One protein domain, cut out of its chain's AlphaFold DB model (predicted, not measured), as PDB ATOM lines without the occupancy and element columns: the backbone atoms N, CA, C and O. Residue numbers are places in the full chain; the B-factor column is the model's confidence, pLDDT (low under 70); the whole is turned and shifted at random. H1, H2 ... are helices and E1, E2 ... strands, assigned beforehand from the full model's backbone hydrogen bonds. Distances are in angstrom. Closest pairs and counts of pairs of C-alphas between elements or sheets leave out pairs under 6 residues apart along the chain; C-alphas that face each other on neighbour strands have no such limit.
ATOM      1  N   THR A   6     250.339 179.127 199.638       52.81
ATOM      2  CA  THR A   6     248.953 179.161 200.089       52.81
ATOM      3  C   THR A   6     248.139 178.300 199.142       52.81
ATOM      4  O   THR A   6     247.723 178.747 198.073       52.81
ATOM      5  N   THR A   7     247.916 177.043 199.509       58.09
ATOM      6  CA  THR A   7     246.991 176.189 198.760       58.09
ATOM      7  C   THR A   7     245.582 176.389 199.293       58.09
ATOM      8  O   THR A   7     245.326 176.165 200.476       58.09
ATOM      9  N   LYS A   8     244.667 176.802 198.409       64.19
ATOM     10  CA  LYS A   8     243.236 176.880 198.714       64.19
ATOM     11  C   LYS A   8     242.588 175.533 198.439       64.19
ATOM     12  O   LYS A   8     242.584 175.075 197.299       64.19
ATOM     13  N   LYS A   9     242.023 174.915 199.472       71.25
ATOM     14  CA  LYS A   9     241.195 173.710 199.343       71.25
ATOM     15  C   LYS A   9     239.776 174.018 199.795       71.25
ATOM     16  O   LYS A   9     239.573 174.702 200.792       71.25
ATOM     17  N   SER A  10     238.793 173.531 199.050       73.56
ATOM     18  CA  SER A  10     237.381 173.615 199.416       73.56
ATOM     19  C   SER A  10     236.896 172.244 199.871       73.56
ATOM     20  O   SER A  10     237.076 171.273 199.135       73.56
ATOM     21  N   GLU A  11     236.251 172.165 201.031       78.31
ATOM     22  CA  GLU A  11     235.665 170.930 201.561       78.31
ATOM     23  C   GLU A  11     234.168 171.113 201.846       78.31
ATOM     24  O   GLU A  11     233.704 172.215 202.149       78.31
ATOM     25  N   PHE A  12     233.399 170.031 201.717       77.56
ATOM     26  CA  PHE A  12     231.991 169.996 202.097       77.56
ATOM     27  C   PHE A  12     231.867 169.729 203.599       77.56
ATOM     28  O   PHE A  12     232.355 168.712 204.086       77.56
ATOM     29  N   VAL A  13     231.192 170.616 204.330       77.88
ATOM     30  CA  VAL A  13     231.080 170.543 205.793       77.88
ATOM     31  C   VAL A  13     229.637 170.800 206.225       77.88
ATOM     32  O   VAL A  13     228.940 171.622 205.640       77.88
ATOM     33  N   PHE A  14     229.176 170.120 207.275       82.75
ATOM     34  CA  PHE A  14     227.921 170.448 207.956       82.75
ATOM     35  C   PHE A  14     228.193 171.465 209.064       82.75
ATOM     36  O   PHE A  14     228.734 171.110 210.114       82.75
ATOM     37  N   ARG A  15     227.819 172.730 208.841       77.06
ATOM     38  CA  ARG A  15     228.112 173.845 209.753       77.06
ATOM     39  C   ARG A  15     227.587 173.587 211.166       77.06
ATOM     40  O   ARG A  15     228.316 173.800 212.133       77.06
ATOM     41  N   ARG A  16     226.380 173.018 211.289       78.94
ATOM     42  CA  ARG A  16     225.733 172.770 212.588       78.94
ATOM     43  C   ARG A  16     226.527 171.817 213.486       78.94
ATOM     44  O   ARG A  16     226.454 171.932 214.699       78.94
ATOM     45  N   LEU A  17     227.317 170.904 212.912       79.69
ATOM     46  CA  LEU A  17     228.144 169.966 213.686       79.69
ATOM     47  C   LEU A  17     229.314 170.655 214.404       79.69
ATOM     48  O   LEU A  17     229.846 170.107 215.370       79.69
ATOM     49  N   SER A  18     229.711 171.837 213.927       68.81
ATOM     50  CA  SER A  18     230.757 172.655 214.546       68.81
ATOM     51  C   SER A  18     230.228 173.611 215.621       68.81
ATOM     52  O   SER A  18     231.016 174.072 216.448       68.81
ATOM     53  N   ASP A  19     228.911 173.847 215.663       74.44
ATOM     54  CA  ASP A  19     228.261 174.678 216.679       74.44
ATOM     55  C   ASP A  19     228.199 173.934 218.024       74.44
ATOM     56  O   ASP A  19     228.030 172.710 218.077       74.44
ATOM     57  N   SER A  20     228.313 174.659 219.140       77.88
ATOM     58  CA  SER A  20     228.227 174.064 220.479       77.88
ATOM     59  C   SER A  20     226.814 173.534 220.752       77.88
ATOM     60  O   SER A  20     225.859 174.305 220.870       77.88
ATOM     61  N   PHE A  21     226.670 172.211 220.885       81.31
ATOM     62  CA  PHE A  21     225.388 171.586 221.225       81.31
ATOM     63  C   PHE A  21     224.889 172.015 222.612       81.31
ATOM     64  O   PHE A  21     223.692 172.208 222.826       81.31
ATOM     65  N   ASP A  22     225.806 172.180 223.566       78.94
ATOM     66  CA  ASP A  22     225.462 172.543 224.943       78.94
ATOM     67  C   ASP A  22     224.990 174.006 225.024       78.94
ATOM     68  O   ASP A  22     224.036 174.307 225.740       78.94
ATOM     69  N   GLN A  23     225.560 174.897 224.204       79.56
ATOM     70  CA  GLN A  23     225.052 176.264 224.064       79.56
ATOM     71  C   GLN A  23     223.676 176.278 223.388       79.56
ATOM     72  O   GLN A  23     222.741 176.862 223.928       79.56
ATOM     73  N   PHE A  24     223.512 175.557 222.273       83.06
ATOM     74  CA  PHE A  24     222.225 175.446 221.581       83.06
ATOM     75  C   PHE A  24     221.100 174.973 222.511       83.06
ATOM     76  O   PHE A  24     220.008 175.543 222.531       83.06
ATOM     77  N   THR A  25     221.358 173.924 223.292       81.06
ATOM     78  CA  THR A  25     220.375 173.396 224.244       81.06
ATOM     79  C   THR A  25     220.134 174.353 225.412       81.06
ATOM     80  O   THR A  25     218.984 174.502 225.832       81.06
ATOM     81  N   GLY A  26     221.159 175.058 225.896       81.25
ATOM     82  CA  GLY A  26     221.023 176.125 226.894       81.25
ATOM     83  C   GLY A  26     220.140 177.282 226.414       81.25
ATOM     84  O   GLY A  26     219.199 177.680 227.105       81.25
ATOM     85  N   ASP A  27     220.365 177.764 225.196       83.19
ATOM     86  CA  ASP A  27     219.599 178.870 224.617       83.19
ATOM     87  C   ASP A  27     218.163 178.454 224.289       83.19
ATOM     88  O   ASP A  27     217.214 179.182 224.602       83.19
ATOM     89  N   ALA A  28     217.967 177.246 223.751       83.19
ATOM     90  CA  ALA A  28     216.640 176.696 223.491       83.19
ATOM     91  C   ALA A  28     215.839 176.493 224.787       83.19
ATOM     92  O   ALA A  28     214.674 176.890 224.867       83.19
ATOM     93  N   THR A  29     216.445 175.918 225.830       84.50
ATOM     94  CA  THR A  29     215.764 175.735 227.123       84.50
ATOM     95  C   THR A  29     215.417 177.075 227.757       84.50
ATOM     96  O   THR A  29     214.289 177.268 228.215       84.50
ATOM     97  N   ALA A  30     216.313 178.054 227.714       83.44
ATOM     98  CA  ALA A  30     216.023 179.363 228.271       83.44
ATOM     99  C   ALA A  30     214.958 180.142 227.470       83.44
ATOM    100  O   ALA A  30     214.142 180.842 228.071       83.44
ATOM    101  N   ALA A  31     214.904 179.985 226.144       84.88
ATOM    102  CA  ALA A  31     213.881 180.606 225.303       84.88
ATOM    103  C   ALA A  31     212.491 179.967 225.469       84.88
ATOM    104  O   ALA A  31     211.495 180.680 225.600       84.88
ATOM    105  N   PHE A  32     212.405 178.636 225.491       83.06
ATOM    106  CA  PHE A  32     211.126 177.914 225.511       83.06
ATOM    107  C   PHE A  32     210.601 177.605 226.919       83.06
ATOM    108  O   PHE A  32     209.387 177.489 227.104       83.06
ATOM    109  N   VAL A  33     211.493 177.464 227.903       83.31
ATOM    110  CA  VAL A  33     211.155 177.095 229.288       83.31
ATOM    111  C   VAL A  33     211.428 178.248 230.251       83.31
ATOM    112  O   VAL A  33     210.626 178.490 231.148       83.31
ATOM    113  N   GLY A  34     212.529 178.979 230.065       79.56
ATOM    114  CA  GLY A  34     212.927 180.078 230.954       79.56
ATOM    115  C   GLY A  34     212.181 181.399 230.728       79.56
ATOM    116  O   GLY A  34     212.128 182.230 231.631       79.56
ATOM    117  N   ASN A  35     211.595 181.612 229.546       85.00
ATOM    118  CA  ASN A  35     210.926 182.866 229.206       85.00
ATOM    119  C   ASN A  35     209.471 182.895 229.702       85.00
ATOM    120  O   ASN A  35     208.669 182.019 229.368       85.00
ATOM    121  N   ILE A  36     209.106 183.948 230.437       86.56
ATOM    122  CA  ILE A  36     207.779 184.085 231.049       86.56
ATOM    123  C   ILE A  36     206.633 184.108 230.027       86.56
ATOM    124  O   ILE A  36     205.581 183.522 230.276       86.56
ATOM    125  N   TYR A  37     206.834 184.694 228.841       86.94
ATOM    126  CA  TYR A  37     205.819 184.702 227.780       86.94
ATOM    127  C   TYR A  37     205.571 183.291 227.232       86.94
ATOM    128  O   TYR A  37     204.423 182.899 227.011       86.94
ATOM    129  N   CYS A  38     206.634 182.496 227.081       86.75
ATOM    130  CA  CYS A  38     206.535 181.092 226.689       86.75
ATOM    131  C   CYS A  38     205.870 180.246 227.779       86.75
ATOM    132  O   CYS A  38     205.035 179.411 227.456       86.75
ATOM    133  N   GLN A  39     206.157 180.487 229.062       86.12
ATOM    134  CA  GLN A  39     205.494 179.783 230.169       86.12
ATOM    135  C   GLN A  39     203.985 180.051 230.209       86.12
ATOM    136  O   GLN A  39     203.197 179.117 230.364       86.12
ATOM    137  N   VAL A  40     203.568 181.306 230.004       87.88
ATOM    138  CA  VAL A  40     202.145 181.677 229.922       87.88
ATOM    139  C   VAL A  40     201.474 180.989 228.732       87.88
ATOM    140  O   VAL A  40     200.399 180.404 228.877       87.88
ATOM    141  N   LEU A  41     202.110 181.001 227.559       87.88
ATOM    142  CA  LEU A  41     201.580 180.329 226.371       87.88
ATOM    143  C   LEU A  41     201.537 178.806 226.539       87.88
ATOM    144  O   LEU A  41     200.552 178.185 226.148       87.88
ATOM    145  N   LEU A  42     202.538 178.201 227.179       88.50
ATOM    146  CA  LEU A  42     202.549 176.777 227.506       88.50
ATOM    147  C   LEU A  42     201.410 176.419 228.467       88.50
ATOM    148  O   LEU A  42     200.713 175.430 228.246       88.50
ATOM    149  N   ALA A  43     201.160 177.245 229.487       87.44
ATOM    150  CA  ALA A  43     200.025 177.071 230.388       87.44
ATOM    151  C   ALA A  43     198.689 177.147 229.630       87.44
ATOM    152  O   ALA A  43     197.811 176.313 229.851       87.44
ATOM    153  N   LEU A  44     198.551 178.075 228.674       87.25
ATOM    154  CA  LEU A  44     197.380 178.160 227.794       87.25
ATOM    155  C   LEU A  44     197.239 176.934 226.880       87.25
ATOM    156  O   LEU A  44     196.124 176.448 226.693       87.25
ATOM    157  N   VAL A  45     198.340 176.396 226.345       88.19
ATOM    158  CA  VAL A  45     198.344 175.148 225.560       88.19
ATOM    159  C   VAL A  45     197.859 173.978 226.407       88.19
ATOM    160  O   VAL A  45     196.997 173.220 225.960       88.19
ATOM    161  N   VAL A  46     198.378 173.839 227.630       87.88
ATOM    162  CA  VAL A  46     197.985 172.775 228.563       87.88
ATOM    163  C   VAL A  46     196.518 172.923 228.951       87.88
ATOM    164  O   VAL A  46     195.770 171.955 228.851       87.88
ATOM    165  N   LEU A  47     196.066 174.130 229.300       87.50
ATOM    166  CA  LEU A  47     194.660 174.408 229.609       87.50
ATOM    167  C   LEU A  47     193.744 174.094 228.422       87.50
ATOM    168  O   LEU A  47     192.729 173.421 228.595       87.50
ATOM    169  N   ALA A  48     194.113 174.509 227.208       84.44
ATOM    170  CA  ALA A  48     193.350 174.217 225.998       84.44
ATOM    171  C   ALA A  48     193.337 172.715 225.668       84.44
ATOM    172  O   ALA A  48     192.319 172.194 225.206       84.44
ATOM    173  N   LEU A  49     194.437 171.998 225.924       86.06
ATOM    174  CA  LEU A  49     194.523 170.548 225.754       86.06
ATOM    175  C   LEU A  49     193.639 169.820 226.765       86.06
ATOM    176  O   LEU A  49     192.861 168.955 226.364       86.06
ATOM    177  N   VAL A  50     193.729 170.184 228.045       86.25
ATOM    178  CA  VAL A  50     192.908 169.616 229.119       86.25
ATOM    179  C   VAL A  50     191.440 169.881 228.824       86.25
ATOM    180  O   VAL A  50     190.686 168.919 228.748       86.25
ATOM    181  N   ALA A  51     191.054 171.128 228.533       83.56
ATOM    182  CA  ALA A  51     189.688 171.488 228.151       83.56
ATOM    183  C   ALA A  51     189.201 170.695 226.931       83.56
ATOM    184  O   ALA A  51     188.071 170.215 226.898       83.56
ATOM    185  N   ARG A  52     190.062 170.497 225.926       82.50
ATOM    186  CA  ARG A  52     189.742 169.681 224.752       82.50
ATOM    187  C   ARG A  52     189.544 168.212 225.115       82.50
ATOM    188  O   ARG A  52     188.624 167.603 224.579       82.50
ATOM    189  N   VAL A  53     190.409 167.625 225.943       81.62
ATOM    190  CA  VAL A  53     190.352 166.205 226.329       81.62
ATOM    191  C   VAL A  53     189.162 165.942 227.245       81.62
ATOM    192  O   VAL A  53     188.395 165.024 226.961       81.62
ATOM    193  N   THR A  54     188.953 166.769 228.271       82.31
ATOM    194  CA  THR A  54     187.818 166.654 229.196       82.31
ATOM    195  C   THR A  54     186.496 166.859 228.474       82.31
ATOM    196  O   THR A  54     185.591 166.051 228.658       82.31
ATOM    197  N   TYR A  55     186.395 167.837 227.567       81.44
ATOM    198  CA  TYR A  55     185.207 168.012 226.730       81.44
ATOM    199  C   TYR A  55     184.947 166.791 225.837       81.44
ATOM    200  O   TYR A  55     183.815 166.318 225.730       81.44
ATOM    201  N   ARG A  56     186.000 166.227 225.226       76.25
ATOM    202  CA  ARG A  56     185.881 165.022 224.391       76.25
ATOM    203  C   ARG A  56     185.454 163.796 225.190       76.25
ATOM    204  O   ARG A  56     184.716 162.982 224.654       76.25
ATOM    205  N   TYR A  57     185.941 163.664 226.420       76.88
ATOM    206  CA  TYR A  57     185.615 162.563 227.319       76.88
ATOM    207  C   TYR A  57     184.183 162.695 227.853       76.88
ATOM    208  O   TYR A  57     183.396 161.761 227.736       76.88
ATOM    209  N   ALA A  58     183.802 163.886 228.324       76.12
ATOM    210  CA  ALA A  58     182.463 164.177 228.835       76.12
ATOM    211  C   ALA A  58     181.364 164.027 227.765       76.12
ATOM    212  O   ALA A  58     180.259 163.582 228.073       76.12
ATOM    213  N   ASN A  59     181.672 164.341 226.502       69.19
ATOM    214  CA  ASN A  59     180.720 164.247 225.391       69.19
ATOM    215  C   ASN A  59     180.915 163.011 224.496       69.19
ATOM    216  O   ASN A  59     180.233 162.899 223.474       69.19
ATOM    217  N   ALA A  60     181.779 162.058 224.873       63.16
ATOM    218  CA  ALA A  60     182.053 160.844 224.091       63.16
ATOM    219  C   ALA A  60     180.792 159.998 223.819       63.16
ATOM    220  O   ALA A  60     180.712 159.338 222.787       63.16
ATOM    221  N   HIS A  61     179.800 160.064 224.714       63.69
ATOM    222  CA  HIS A  61     178.540 159.317 224.617       63.69
ATOM    223  C   HIS A  61     177.354 160.132 224.064       63.69
ATOM    224  O   HIS A  61     176.293 159.561 223.838       63.69
ATOM    225  N   LYS A  62     177.500 161.452 223.842       60.38
ATOM    226  CA  LYS A  62     176.391 162.354 223.451       60.38
ATOM    227  C   LYS A  62     176.402 162.802 221.986       60.38
ATOM    228  O   LYS A  62     175.429 163.394 221.529       60.38
ATOM    229  N   LEU A  63     177.476 162.549 221.243       56.59
ATOM    230  CA  LEU A  63     177.628 163.018 219.862       56.59
ATOM    231  C   LEU A  63     177.384 161.877 218.866       56.59
ATOM    232  O   LEU A  63     178.113 160.887 218.863       56.59
ATOM    233  N   GLN A  64     176.385 162.035 217.990       57.97
ATOM    234  CA  GLN A  64     176.180 161.133 216.854       57.97
ATOM    235  C   GLN A  64     177.393 161.181 215.902       57.97
ATOM    236  O   GLN A  64     177.953 162.262 215.669       57.97
ATOM    237  N   PRO A  65     177.809 160.041 215.322       51.00
ATOM    238  CA  PRO A  65     178.926 160.006 214.385       51.00
ATOM    239  C   PRO A  65     178.606 160.848 213.139       51.00
ATOM    240  O   PRO A  65     177.773 160.472 212.325       51.00
ATOM    241  N   GLY A  66     179.274 162.001 212.999       57.47
ATOM    242  CA  GLY A  66     179.179 162.884 211.824       57.47
ATOM    243  C   GLY A  66     178.706 164.323 212.087       57.47
ATOM    244  O   GLY A  66     178.882 165.174 211.217       57.47
ATOM    245  N   ALA A  67     178.176 164.644 213.274       58.50
ATOM    246  CA  ALA A  67     177.735 166.007 213.593       58.50
ATOM    247  C   ALA A  67     178.928 166.967 213.817       58.50
ATOM    248  O   ALA A  67     179.847 166.676 214.589       58.50
ATOM    249  N   LYS A  68     178.928 168.130 213.145       59.25
ATOM    250  CA  LYS A  68     179.939 169.184 213.346       59.25
ATOM    251  C   LYS A  68     179.671 169.897 214.670       59.25
ATOM    252  O   LYS A  68     178.827 170.779 214.727       59.25
ATOM    253  N   ASP A  69     180.408 169.531 215.712       73.69
ATOM    254  CA  ASP A  69     180.390 170.237 216.994       73.69
ATOM    255  C   ASP A  69     181.255 171.515 216.911       73.69
ATOM    256  O   ASP A  69     182.493 171.431 216.834       73.69
ATOM    257  N   PRO A  70     180.632 172.708 216.901       74.50
ATOM    258  CA  PRO A  70     181.352 173.965 216.755       74.50
ATOM    259  C   PRO A  70     182.240 174.271 217.967       74.50
ATOM    260  O   PRO A  70     183.281 174.908 217.800       74.50
ATOM    261  N   LEU A  71     181.894 173.798 219.171       77.69
ATOM    262  CA  LEU A  71     182.696 174.031 220.372       77.69
ATOM    263  C   LEU A  71     183.935 173.130 220.377       77.69
ATOM    264  O   LEU A  71     185.042 173.615 220.611       77.69
ATOM    265  N   ALA A  72     183.791 171.851 220.011       76.56
ATOM    266  CA  ALA A  72     184.938 170.957 219.822       76.56
ATOM    267  C   ALA A  72     185.907 171.483 218.750       76.56
ATOM    268  O   ALA A  72     187.126 171.355 218.897       76.56
ATOM    269  N   ALA A  73     185.382 172.064 217.666       76.62
ATOM    270  CA  ALA A  73     186.188 172.680 216.616       76.62
ATOM    271  C   ALA A  73     186.917 173.940 217.116       76.62
ATOM    272  O   ALA A  73     188.115 174.075 216.869       76.62
ATOM    273  N   ARG A  74     186.240 174.813 217.876       80.25
ATOM    274  CA  ARG A  74     186.845 176.007 218.495       80.25
ATOM    275  C   ARG A  74     187.910 175.656 219.533       80.25
ATOM    276  O   ARG A  74     188.968 176.266 219.514       80.25
ATOM    277  N   LEU A  75     187.694 174.638 220.370       83.06
ATOM    278  CA  LEU A  75     188.698 174.153 221.330       83.06
ATOM    279  C   LEU A  75     189.916 173.535 220.628       83.06
ATOM    280  O   LEU A  75     191.051 173.737 221.054       83.06
ATOM    281  N   ARG A  76     189.708 172.815 219.515       80.75
ATOM    282  CA  ARG A  76     190.811 172.339 218.662       80.75
ATOM    283  C   ARG A  76     191.595 173.497 218.057       80.75
ATOM    284  O   ARG A  76     192.819 173.441 218.064       80.75
ATOM    285  N   LEU A  77     190.900 174.504 217.534       82.69
ATOM    286  CA  LEU A  77     191.522 175.684 216.945       82.69
ATOM    287  C   LEU A  77     192.290 176.486 218.002       82.69
ATOM    288  O   LEU A  77     193.443 176.818 217.770       82.69
ATOM    289  N   GLY A  78     191.698 176.719 219.176       82.81
ATOM    290  CA  GLY A  78     192.332 177.413 220.298       82.81
ATOM    291  C   GLY A  78     193.586 176.701 220.801       82.81
ATOM    292  O   GLY A  78     194.607 177.348 221.002       82.81
ATOM    293  N   PHE A  79     193.555 175.366 220.907       87.69
ATOM    294  CA  PHE A  79     194.750 174.573 221.212       87.69
ATOM    295  C   PHE A  79     195.861 174.782 220.173       87.69
ATOM    296  O   PHE A  79     197.003 175.039 220.541       87.69
ATOM    297  N   TRP A  80     195.537 174.697 218.878       84.00
ATOM    298  CA  TRP A  80     196.532 174.888 217.821       84.00
ATOM    299  C   TRP A  80     197.057 176.325 217.765       84.00
ATOM    300  O   TRP A  80     198.254 176.503 217.581       84.00
ATOM    301  N   LEU A  81     196.210 177.337 217.972       85.12
ATOM    302  CA  LEU A  81     196.628 178.740 218.031       85.12
ATOM    303  C   LEU A  81     197.553 179.009 219.220       85.12
ATOM    304  O   LEU A  81     198.582 179.653 219.045       85.12
ATOM    305  N   ALA A  82     197.233 178.473 220.401       84.50
ATOM    306  CA  ALA A  82     198.099 178.583 221.572       84.50
ATOM    307  C   ALA A  82     199.443 177.873 221.344       84.50
ATOM    308  O   ALA A  82     200.486 178.408 221.705       84.50
ATOM    309  N   LEU A  83     199.433 176.702 220.693       86.50
ATOM    310  CA  LEU A  83     200.650 175.938 220.404       86.50
ATOM    311  C   LEU A  83     201.526 176.641 219.363       86.50
ATOM    312  O   LEU A  83     202.735 176.727 219.541       86.50
ATOM    313  N   ILE A  84     200.921 177.174 218.300       85.88
ATOM    314  CA  ILE A  84     201.621 177.982 217.296       85.88
ATOM    315  C   ILE A  84     202.194 179.240 217.951       85.88
ATOM    316  O   ILE A  84     203.351 179.564 217.707       85.88
ATOM    317  N   GLY A  85     201.423 179.910 218.814       84.19
ATOM    318  CA  GLY A  85     201.888 181.064 219.580       84.19
ATOM    319  C   GLY A  85     203.087 180.723 220.463       84.19
ATOM    320  O   GLY A  85     204.096 181.418 220.403       84.19
ATOM    321  N   TYR A  86     203.015 179.623 221.220       87.81
ATOM    322  CA  TYR A  86     204.124 179.125 222.041       87.81
ATOM    323  C   TYR A  86     205.388 178.886 221.206       87.81
ATOM    324  O   TYR A  86     206.462 179.365 221.560       87.81
ATOM    325  N   VAL A  87     205.255 178.200 220.066       86.12
ATOM    326  CA  VAL A  87     206.392 177.905 219.184       86.12
ATOM    327  C   VAL A  87     206.961 179.170 218.544       86.12
ATOM    328  O   VAL A  87     208.176 179.333 218.508       86.12
ATOM    329  N   ALA A  88     206.111 180.079 218.063       83.56
ATOM    330  CA  ALA A  88     206.538 181.307 217.398       83.56
ATOM    331  C   ALA A  88     207.249 182.269 218.361       83.56
ATOM    332  O   ALA A  88     208.307 182.797 218.030       83.56
ATOM    333  N   VAL A  89     206.700 182.461 219.564       84.88
ATOM    334  CA  VAL A  89     207.309 183.314 220.596       84.88
ATOM    335  C   VAL A  89     208.590 182.676 221.140       84.88
ATOM    336  O   VAL A  89     209.591 183.371 221.299       84.88
ATOM    337  N   GLY A  90     208.602 181.354 221.338       84.31
ATOM    338  CA  GLY A  90     209.809 180.616 221.713       84.31
ATOM    339  C   GLY A  90     210.922 180.755 220.679       84.31
ATOM    340  O   GLY A  90     212.045 181.090 221.041       84.31
ATOM    341  N   MET A  91     210.604 180.604 219.390       83.12
ATOM    342  CA  MET A  91     211.562 180.821 218.299       83.12
ATOM    343  C   MET A  91     212.040 182.273 218.206       83.12
ATOM    344  O   MET A  91     213.214 182.505 217.941       83.12
ATOM    345  N   TYR A  92     211.165 183.254 218.443       84.56
ATOM    346  CA  TYR A  92     211.548 184.668 218.456       84.56
ATOM    347  C   TYR A  92     212.594 184.958 219.540       84.56
ATOM    348  O   TYR A  92     213.641 185.535 219.251       84.56
ATOM    349  N   PHE A  93     212.353 184.504 220.772       80.94
ATOM    350  CA  PHE A  93     213.308 184.693 221.865       80.94
ATOM    351  C   PHE A  93     214.560 183.827 221.729       80.94
ATOM    352  O   PHE A  93     215.627 184.258 222.162       80.94
ATOM    353  N   TYR A  94     214.445 182.643 221.123       84.44
ATOM    354  CA  TYR A  94     215.603 181.836 220.752       84.44
ATOM    355  C   TYR A  94     216.487 182.608 219.770       84.44
ATOM    356  O   TYR A  94     217.655 182.811 220.064       84.44
ATOM    357  N   ASN A  95     215.921 183.143 218.683       80.19
ATOM    358  CA  ASN A  95     216.677 183.919 217.694       80.19
ATOM    359  C   ASN A  95     217.326 185.176 218.291       80.19
ATOM    360  O   ASN A  95     218.446 185.502 217.922       80.19
ATOM    361  N   ILE A  96     216.656 185.872 219.218       78.31
ATOM    362  CA  ILE A  96     217.264 187.018 219.914       78.31
ATOM    363  C   ILE A  96     218.492 186.573 220.709       78.31
ATOM    364  O   ILE A  96     219.543 187.194 220.588       78.31
ATOM    365  N   ARG A  97     218.381 185.494 221.490       75.25
ATOM    366  CA  ARG A  97     219.493 184.987 222.309       75.25
ATOM    367  C   ARG A  97     220.638 184.437 221.467       75.25
ATOM    368  O   ARG A  97     221.785 184.757 221.741       75.25
ATOM    369  N   ASP A  98     220.313 183.688 220.420       71.12
ATOM    370  CA  ASP A  98     221.270 183.154 219.442       71.12
ATOM    371  C   ASP A  98     222.020 184.292 218.717       71.12
ATOM    372  O   ASP A  98     223.169 184.129 218.317       71.12
ATOM    373  N   SER A  99     221.396 185.475 218.591       66.50
ATOM    374  CA  SER A  99     221.996 186.671 217.983       66.50
ATOM    375  C   SER A  99     222.832 187.545 218.930       66.50
ATOM    376  O   SER A  99     223.505 188.466 218.460       66.50
ATOM    377  N   GLU A 100     222.816 187.297 220.246       67.69
ATOM    378  CA  GLU A 100     223.647 188.056 221.184       67.69
ATOM    379  C   GLU A 100     225.118 187.601 221.087       67.69
ATOM    380  O   GLU A 100     225.410 186.411 221.221       67.69
ATOM    381  N   PRO A 101     226.084 188.519 220.883       50.44
ATOM    382  CA  PRO A 101     227.495 188.156 220.888       50.44
ATOM    383  C   PRO A 101     227.871 187.610 222.269       50.44
ATOM    384  O   PRO A 101     227.683 188.279 223.288       50.44
ATOM    385  N   SER A 102     228.393 186.383 222.295       48.72
ATOM    386  CA  SER A 102     228.713 185.626 223.507       48.72
ATOM    387  C   SER A 102     229.442 186.476 224.559       48.72
ATOM    388  O   SER A 102     230.578 186.914 224.347       48.72
ATOM    389  N   LYS A 103     228.822 186.672 225.728       40.53
ATOM    390  CA  LYS A 103     229.498 187.200 226.919       40.53
ATOM    391  C   LYS A 103     230.236 186.061 227.628       40.53
ATOM    392  O   LYS A 103     229.642 185.365 228.440       40.53
ATOM    393  N   GLY A 104     231.537 185.930 227.374       36.34
ATOM    394  CA  GLY A 104     232.468 185.291 228.312       36.34
ATOM    395  C   GLY A 104     233.259 184.088 227.790       36.34
ATOM    396  O   GLY A 104     232.698 183.132 227.274       36.34
ATOM    397  N   THR A 105     234.571 184.168 228.046       32.69
ATOM    398  CA  THR A 105     235.649 183.166 227.926       32.69
ATOM    399  C   THR A 105     235.967 182.653 226.524       32.69
ATOM    400  O   THR A 105     235.279 181.811 225.963       32.69
ATOM    401  N   GLY A 106     237.086 183.154 225.989       36.41
ATOM    402  CA  GLY A 106     237.730 182.681 224.769       36.41
ATOM    403  C   GLY A 106     238.358 181.301 224.928       36.41
ATOM    404  O   GLY A 106     239.564 181.159 224.750       36.41
ATOM    405  N   ASP A 107     237.543 180.290 225.216       33.22
ATOM    406  CA  ASP A 107     237.859 178.951 224.745       33.22
ATOM    407  C   ASP A 107     237.502 178.915 223.265       33.22
ATOM    408  O   ASP A 107     236.352 179.032 222.841       33.22
ATOM    409  N   THR A 108     238.544 178.837 222.452       38.25
ATOM    410  CA  THR A 108     238.439 178.639 221.015       38.25
ATOM    411  C   THR A 108     237.477 177.488 220.720       38.25
ATOM    412  O   THR A 108     237.691 176.379 221.202       38.25
ATOM    413  N   LEU A 109     236.511 177.703 219.818       44.22
ATOM    414  CA  LEU A 109     235.675 176.685 219.140       44.22
ATOM    415  C   LEU A 109     236.470 175.516 218.492       44.22
ATOM    416  O   LEU A 109     235.902 174.672 217.805       44.22
ATOM    417  N   ALA A 110     237.793 175.477 218.664       42.41
ATOM    418  CA  ALA A 110     238.704 174.424 218.246       42.41
ATOM    419  C   ALA A 110     238.685 173.183 219.166       42.41
ATOM    420  O   ALA A 110     239.238 172.157 218.779       42.41
ATOM    421  N   THR A 111     238.048 173.235 220.343       44.03
ATOM    422  CA  THR A 111     237.975 172.112 221.304       44.03
ATOM    423  C   THR A 111     236.592 171.462 221.413       44.03
ATOM    424  O   THR A 111     236.299 170.775 222.391       44.03
ATOM    425  N   THR A 112     235.721 171.589 220.407       53.62
ATOM    426  CA  THR A 112     234.519 170.743 220.329       53.62
ATOM    427  C   THR A 112     234.923 169.340 219.863       53.62
ATOM    428  O   THR A 112     234.965 169.029 218.677       53.62
ATOM    429  N   GLY A 113     235.297 168.484 220.818       56.47
ATOM    430  CA  GLY A 113     235.704 167.100 220.557       56.47
ATOM    431  C   GLY A 113     234.633 166.270 219.831       56.47
ATOM    432  O   GLY A 113     233.473 166.670 219.710       56.47
ATOM    433  N   THR A 114     235.006 165.061 219.404       61.59
ATOM    434  CA  THR A 114     234.140 164.084 218.704       61.59
ATOM    435  C   THR A 114     232.761 163.887 219.349       61.59
ATOM    436  O   THR A 114     231.784 163.637 218.646       61.59
ATOM    437  N   GLY A 115     232.641 164.072 220.668       71.06
ATOM    438  CA  GLY A 115     231.368 164.016 221.391       71.06
ATOM    439  C   GLY A 115     230.317 165.049 220.952       71.06
ATOM    440  O   GLY A 115     229.129 164.735 220.983       71.06
ATOM    441  N   ASN A 116     230.706 166.248 220.498       79.25
ATOM    442  CA  ASN A 116     229.757 167.284 220.058       79.25
ATOM    443  C   ASN A 116     229.048 166.888 218.753       79.25
ATOM    444  O   ASN A 116     227.827 166.980 218.632       79.25
ATOM    445  N   VAL A 117     229.821 166.354 217.806       78.94
ATOM    446  CA  VAL A 117     229.321 165.841 216.524       78.94
ATOM    447  C   VAL A 117     228.306 164.716 216.750       78.94
ATOM    448  O   VAL A 117     227.244 164.693 216.126       78.94
ATOM    449  N   VAL A 118     228.591 163.815 217.697       82.88
ATOM    450  CA  VAL A 118     227.691 162.708 218.058       82.88
ATOM    451  C   VAL A 118     226.358 163.217 218.616       82.88
ATOM    452  O   VAL A 118     225.311 162.707 218.218       82.88
ATOM    453  N   LYS A 119     226.364 164.235 219.490       84.00
ATOM    454  CA  LYS A 119     225.134 164.818 220.062       84.00
ATOM    455  C   LYS A 119     224.219 165.409 218.980       84.00
ATOM    456  O   LYS A 119     223.017 165.139 218.984       84.00
ATOM    457  N   TRP A 120     224.782 166.150 218.021       87.06
ATOM    458  CA  TRP A 120     224.020 166.712 216.902       87.06
ATOM    459  C   TRP A 120     223.414 165.634 216.002       87.06
ATOM    460  O   TRP A 120     222.214 165.684 215.723       87.06
ATOM    461  N   TYR A 121     224.194 164.622 215.609       86.12
ATOM    462  CA  TYR A 121     223.657 163.506 214.826       86.12
ATOM    463  C   TYR A 121     222.565 162.742 215.579       86.12
ATOM    464  O   TYR A 121     221.532 162.432 214.985       86.12
ATOM    465  N   ALA A 122     222.746 162.478 216.877       86.88
ATOM    466  CA  ALA A 122     221.745 161.800 217.695       86.88
ATOM    467  C   ALA A 122     220.416 162.573 217.739       86.88
ATOM    468  O   ALA A 122     219.354 161.973 217.565       86.88
ATOM    469  N   LEU A 123     220.464 163.902 217.897       87.56
ATOM    470  CA  LEU A 123     219.274 164.755 217.863       87.56
ATOM    471  C   LEU A 123     218.585 164.718 216.492       87.56
ATOM    472  O   LEU A 123     217.378 164.484 216.417       87.56
ATOM    473  N   THR A 124     219.333 164.930 215.405       87.62
ATOM    474  CA  THR A 124     218.770 164.983 214.048       87.62
ATOM    475  C   THR A 124     218.173 163.640 213.626       87.62
ATOM    476  O   THR A 124     217.047 163.600 213.126       87.62
ATOM    477  N   ILE A 125     218.883 162.535 213.876       88.94
ATOM    478  CA  ILE A 125     218.392 161.180 213.590       88.94
ATOM    479  C   ILE A 125     217.172 160.864 214.464       88.94
ATOM    480  O   ILE A 125     216.189 160.328 213.955       88.94
ATOM    481  N   GLY A 126     217.191 161.240 215.748       89.62
ATOM    482  CA  GLY A 126     216.061 161.054 216.658       89.62
ATOM    483  C   GLY A 126     214.797 161.789 216.200       89.62
ATOM    484  O   GLY A 126     213.720 161.192 216.143       89.62
ATOM    485  N   LEU A 127     214.923 163.060 215.804       88.69
ATOM    486  CA  LEU A 127     213.812 163.855 215.266       88.69
ATOM    487  C   LEU A 127     213.285 163.287 213.945       88.69
ATOM    488  O   LEU A 127     212.070 163.203 213.753       88.69
ATOM    489  N   PHE A 128     214.179 162.852 213.052       91.12
ATOM    490  CA  PHE A 128     213.785 162.211 211.801       91.12
ATOM    491  C   PHE A 128     213.032 160.897 212.052       91.12
ATOM    492  O   PHE A 128     211.948 160.707 211.501       91.12
ATOM    493  N   ALA A 129     213.538 160.030 212.934       89.12
ATOM    494  CA  ALA A 129     212.883 158.774 213.300       89.12
ATOM    495  C   ALA A 129     211.492 159.008 213.912       89.12
ATOM    496  O   ALA A 129     210.534 158.320 213.553       89.12
ATOM    497  N   LEU A 130     211.350 160.023 214.773       90.06
ATOM    498  CA  LEU A 130     210.061 160.420 215.341       90.06
ATOM    499  C   LEU A 130     209.095 160.940 214.262       90.06
ATOM    500  O   LEU A 130     207.912 160.595 214.275       90.06
ATOM    501  N   GLY A 131     209.597 161.707 213.290       87.94
ATOM    502  CA  GLY A 131     208.838 162.146 212.119       87.94
ATOM    503  C   GLY A 131     208.370 160.978 211.243       87.94
ATOM    504  O   GLY A 131     207.191 160.904 210.895       87.94
ATOM    505  N   VAL A 132     209.256 160.027 210.931       88.31
ATOM    506  CA  VAL A 132     208.925 158.803 210.177       88.31
ATOM    507  C   VAL A 132     207.877 157.977 210.919       88.31
ATOM    508  O   VAL A 132     206.886 157.561 210.318       88.31
ATOM    509  N   PHE A 133     208.039 157.794 212.231       89.69
ATOM    510  CA  PHE A 133     207.069 157.098 213.073       89.69
ATOM    511  C   PHE A 133     205.700 157.793 213.058       89.69
ATOM    512  O   PHE A 133     204.671 157.137 212.890       89.69
ATOM    513  N   PHE A 134     205.669 159.127 213.145       87.94
ATOM    514  CA  PHE A 134     204.435 159.903 213.023       87.94
ATOM    515  C   PHE A 134     203.762 159.725 211.654       87.94
ATOM    516  O   PHE A 134     202.543 159.541 211.590       87.94
ATOM    517  N   VAL A 135     204.530 159.736 210.557       86.19
ATOM    518  CA  VAL A 135     204.002 159.487 209.202       86.19
ATOM    519  C   VAL A 135     203.438 158.076 209.101       86.19
ATOM    520  O   VAL A 135     202.311 157.913 208.632       86.19
ATOM    521  N   ALA A 136     204.165 157.075 209.600       84.25
ATOM    522  CA  ALA A 136     203.706 155.693 209.632       84.25
ATOM    523  C   ALA A 136     202.378 155.573 210.393       84.25
ATOM    524  O   ALA A 136     201.407 155.063 209.840       84.25
ATOM    525  N   LEU A 137     202.273 156.139 211.601       84.94
ATOM    526  CA  LEU A 137     201.020 156.160 212.365       84.94
ATOM    527  C   LEU A 137     199.885 156.875 211.619       84.94
ATOM    528  O   LEU A 137     198.743 156.408 211.633       84.94
ATOM    529  N   MET A 138     200.181 157.999 210.963       83.31
ATOM    530  CA  MET A 138     199.189 158.758 210.206       83.31
ATOM    531  C   MET A 138     198.622 157.932 209.047       83.31
ATOM    532  O   MET A 138     197.403 157.864 208.900       83.31
ATOM    533  N   TYR A 139     199.474 157.286 208.246       80.25
ATOM    534  CA  TYR A 139     199.025 156.482 207.106       80.25
ATOM    535  C   TYR A 139     198.456 155.122 207.518       80.25
ATOM    536  O   TYR A 139     197.509 154.662 206.886       80.25
ATOM    537  N   VAL A 140     198.914 154.525 208.622       78.88
ATOM    538  CA  VAL A 140     198.261 153.352 209.231       78.88
ATOM    539  C   VAL A 140     196.831 153.710 209.656       78.88
ATOM    540  O   VAL A 140     195.898 152.945 209.422       78.88
ATOM    541  N   ARG A 141     196.605 154.910 210.195       75.25
ATOM    542  CA  ARG A 141     195.256 155.387 210.538       75.25
ATOM    543  C   ARG A 141     194.403 155.723 209.306       75.25
ATOM    544  O   ARG A 141     193.204 155.448 209.316       75.25
ATOM    545  N   ASP A 142     195.006 156.290 208.262       69.25
ATOM    546  CA  ASP A 142     194.343 156.647 206.994       69.25
ATOM    547  C   ASP A 142     194.103 155.445 206.056       69.25
ATOM    548  O   ASP A 142     193.279 155.539 205.140       69.25
ATOM    549  N   SER A 143     194.741 154.298 206.315       66.06
ATOM    550  CA  SER A 143     194.572 153.046 205.552       66.06
ATOM    551  C   SER A 143     193.137 152.493 205.559       66.06
ATOM    552  O   SER A 143     192.782 151.663 204.729       66.06
ATOM    553  N   ARG A 144     192.272 153.013 206.441       66.81
ATOM    554  CA  ARG A 144     190.823 152.745 206.452       66.81
ATOM    555  C   ARG A 144     190.072 153.366 205.267       66.81
ATOM    556  O   ARG A 144     188.938 152.980 205.019       66.81
ATOM    557  N   THR A 145     190.678 154.336 204.577       65.88
ATOM    558  CA  THR A 145     190.057 155.094 203.471       65.88
ATOM    559  C   THR A 145     190.811 154.987 202.147       65.88
ATOM    560  O   THR A 145     190.196 155.114 201.099       65.88
ATOM    561  N   VAL A 146     192.124 154.727 202.173       71.38
ATOM    562  CA  VAL A 146     192.978 154.660 200.975       71.38
ATOM    563  C   VAL A 146     193.785 153.361 201.013       71.38
ATOM    564  O   VAL A 146     194.394 153.038 202.033       71.38
ATOM    565  N   ARG A 147     193.806 152.605 199.907       78.12
ATOM    566  CA  ARG A 147     194.555 151.339 199.811       78.12
ATOM    567  C   ARG A 147     196.070 151.566 199.925       78.12
ATOM    568  O   ARG A 147     196.597 152.593 199.499       78.12
ATOM    569  N   TRP A 148     196.779 150.575 200.469       77.75
ATOM    570  CA  TRP A 148     198.192 150.686 200.863       77.75
ATOM    571  C   TRP A 148     199.139 151.112 199.727       77.75
ATOM    572  O   TRP A 148     200.066 151.877 199.975       77.75
ATOM    573  N   TYR A 149     198.881 150.693 198.485       80.94
ATOM    574  CA  TYR A 149     199.725 151.022 197.329       80.94
ATOM    575  C   TYR A 149     199.607 152.484 196.865       80.94
ATOM    576  O   TYR A 149     200.521 152.983 196.219       80.94
ATOM    577  N   PHE A 150     198.543 153.206 197.244       80.19
ATOM    578  CA  PHE A 150     198.456 154.666 197.079       80.19
ATOM    579  C   PHE A 150     198.954 155.426 198.318       80.19
ATOM    580  O   PHE A 150     199.497 156.522 198.205       80.19
ATOM    581  N   ALA A 151     198.809 154.839 199.508       79.81
ATOM    582  CA  ALA A 151     199.287 155.431 200.756       79.81
ATOM    583  C   ALA A 151     200.823 155.410 200.879       79.81
ATOM    584  O   ALA A 151     201.407 156.385 201.340       79.81
ATOM    585  N   ALA A 152     201.480 154.330 200.445       82.19
ATOM    586  CA  ALA A 152     202.933 154.168 200.514       82.19
ATOM    587  C   ALA A 152     203.727 155.253 199.751       82.19
ATOM    588  O   ALA A 152     204.607 155.855 200.366       82.19
ATOM    589  N   PRO A 153     203.428 155.586 198.476       84.50
ATOM    590  CA  PRO A 153     204.139 156.659 197.775       84.50
ATOM    591  C   PRO A 153     203.885 158.046 198.389       84.50
ATOM    592  O   PRO A 153     204.802 158.861 198.450       84.50
ATOM    593  N   LEU A 154     202.688 158.314 198.921       85.75
ATOM    594  CA  LEU A 154     202.400 159.566 199.634       85.75
ATOM    595  C   LEU A 154     203.155 159.662 200.972       85.75
ATOM    596  O   LEU A 154     203.699 160.714 201.309       85.75
ATOM    597  N   ALA A 155     203.238 158.553 201.709       86.06
ATOM    598  CA  ALA A 155     204.053 158.455 202.915       86.06
ATOM    599  C   ALA A 155     205.537 158.670 202.597       86.06
ATOM    600  O   ALA A 155     206.208 159.409 203.315       86.06
ATOM    601  N   LEU A 156     206.027 158.096 201.495       89.12
ATOM    602  CA  LEU A 156     207.400 158.273 201.029       89.12
ATOM    603  C   LEU A 156     207.702 159.735 200.675       89.12
ATOM    604  O   LEU A 156     208.742 160.240 201.089       89.12
ATOM    605  N   LEU A 157     206.795 160.444 199.990       88.81
ATOM    606  CA  LEU A 157     206.954 161.879 199.709       88.81
ATOM    607  C   LEU A 157     207.118 162.688 201.001       88.81
ATOM    608  O   LEU A 157     207.999 163.540 201.103       88.81
ATOM    609  N   ARG A 158     206.316 162.386 202.026       87.62
ATOM    610  CA  ARG A 158     206.386 163.087 203.313       87.62
ATOM    611  C   ARG A 158     207.621 162.712 204.139       87.62
ATOM    612  O   ARG A 158     208.226 163.587 204.752       87.62
ATOM    613  N   ILE A 159     208.030 161.443 204.125       90.31
ATOM    614  CA  ILE A 159     209.301 161.001 204.721       90.31
ATOM    615  C   ILE A 159     210.476 161.689 204.016       90.31
ATOM    616  O   ILE A 159     211.393 162.155 204.685       90.31
ATOM    617  N   THR A 160     210.413 161.836 202.691       90.00
ATOM    618  CA  THR A 160     211.421 162.555 201.898       90.00
ATOM    619  C   THR A 160     211.505 164.019 202.322       90.00
ATOM    620  O   THR A 160     212.601 164.535 202.508       90.00
ATOM    621  N   VAL A 161     210.371 164.679 202.576       89.56
ATOM    622  CA  VAL A 161     210.359 166.043 203.129       89.56
ATOM    623  C   VAL A 161     211.051 166.104 204.492       89.56
ATOM    624  O   VAL A 161     211.868 166.993 204.711       89.56
ATOM    625  N   TYR A 162     210.780 165.164 205.402       88.56
ATOM    626  CA  TYR A 162     211.467 165.130 206.697       88.56
ATOM    627  C   TYR A 162     212.959 164.819 206.577       88.56
ATOM    628  O   TYR A 162     213.741 165.380 207.339       88.56
ATOM    629  N   ALA A 163     213.366 164.001 205.607       87.81
ATOM    630  CA  ALA A 163     214.775 163.740 205.331       87.81
ATOM    631  C   ALA A 163     215.472 165.004 204.805       87.81
ATOM    632  O   ALA A 163     216.552 165.352 205.278       87.81
ATOM    633  N   ILE A 164     214.822 165.736 203.892       86.31
ATOM    634  CA  ILE A 164     215.314 167.022 203.387       86.31
ATOM    635  C   ILE A 164     215.424 168.030 204.534       86.31
ATOM    636  O   ILE A 164     216.473 168.640 204.688       86.31
ATOM    637  N   LEU A 165     214.400 168.174 205.380       86.44
ATOM    638  CA  LEU A 165     214.434 169.099 206.519       86.44
ATOM    639  C   LEU A 165     215.501 168.723 207.560       86.44
ATOM    640  O   LEU A 165     216.147 169.611 208.106       86.44
ATOM    641  N   ALA A 166     215.723 167.430 207.813       85.88
ATOM    642  CA  ALA A 166     216.793 166.959 208.691       85.88
ATOM    643  C   ALA A 166     218.186 167.283 208.122       85.88
ATOM    644  O   ALA A 166     219.082 167.680 208.863       85.88
ATOM    645  N   LEU A 167     218.356 167.175 206.801       84.56
ATOM    646  CA  LEU A 167     219.593 167.545 206.114       84.56
ATOM    647  C   LEU A 167     219.792 169.073 206.088       84.56
ATOM    648  O   LEU A 167     220.902 169.539 206.329       84.56
ATOM    649  N   VAL A 168     218.715 169.845 205.890       83.31
ATOM    650  CA  VAL A 168     218.676 171.318 206.028       83.31
ATOM    651  C   VAL A 168     219.111 171.761 207.409       83.31
ATOM    652  O   VAL A 168     219.935 172.662 207.540       83.31
ATOM    653  N   PHE A 169     218.607 171.092 208.438       84.69
ATOM    654  CA  PHE A 169     218.921 171.411 209.821       84.69
ATOM    655  C   PHE A 169     220.420 171.282 210.147       84.69
ATOM    656  O   PHE A 169     220.931 172.027 210.979       84.69
ATOM    657  N   LEU A 170     221.146 170.390 209.462       83.50
ATOM    658  CA  LEU A 170     222.597 170.240 209.625       83.50
ATOM    659  C   LEU A 170     223.424 171.322 208.908       83.50
ATOM    660  O   LEU A 170     224.646 171.349 209.065       83.50
ATOM    661  N   LEU A 171     222.784 172.224 208.157       82.50
ATOM    662  CA  LEU A 171     223.418 173.346 207.459       82.50
ATOM    663  C   LEU A 171     224.663 172.943 206.628       82.50
ATOM    664  O   LEU A 171     225.765 173.401 206.926       82.50
TER     665      LEU A 171
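This is residues 6 to 171 of the 1117 residues of an uncharacterized protein of Gemmata sp. SH-PL17 (UniProt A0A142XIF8). Two long helical hairpins, H3 with H4 and H5 with H6, form two arms with an open gap between them, joined near one end by H1, H2 and a long link; residues 6 to 12 of strand E1 stick out beyond that end. The printed part has 166 residues, with one named strand and six named helices in the order E1, H1 to H6, and is mostly helix. It is loose, with a radius of gyration of the C-alphas of 21.6 A, and flat, spanning 76 by 46 by 22 A.

E1, residues 6 to 14, pairs with no named strand. H1, residues 15 to 18, touches H5, residues 114 to 142; their closest C-alphas, of Leu 17 and Val 117, are 5.1 A apart. H2, residues 21 to 34, only just touches H5, with 3 pairs of C-alphas within 8 A, the closest being Phe 21 and Asn 116 at 6.2 A. H2 touches H3, residues 36 to 58, only at the corner, with C-alphas 32 and 38 closest at 5.7 A. H2 touches H4, residues 70 to 98, at a steep tilt of 48 degrees; C-alphas 32 and 90 are closest at 4.8 A. H3 and H4 form a hairpin at a shallow tilt of 22 degrees, with C-alphas 48 and 79 closest at 5.0 A. H5 and H6, residues 148 to 169, form another at 24 degrees, with C-alphas 132 and 159 closest at 5.9 A. H4 and H5 are apart. Each O i to N i+4 pair is within hydrogen-bond range in H2, H3, H4 and H5, and 16 of 18 are in H6; H1 is too short for one.

E1 begins at C-alpha 6 (248.953, 179.161, 200.089). H3 measures 32.3 A, H4 41.1 A, H5 42.1 A and H6 30.7 A, ending at C-alpha 169 (218.921, 171.411, 209.821).

The farthest C-alphas, of Thr 6 and Lys 62, are 78.1 A apart. The printed part has no cut. The links H3 to H4 and H4 to H5 are long. Confidence is under 70 at residues 6 to 8, 18, 59 to 68, 99 to 114 and 142 to 145.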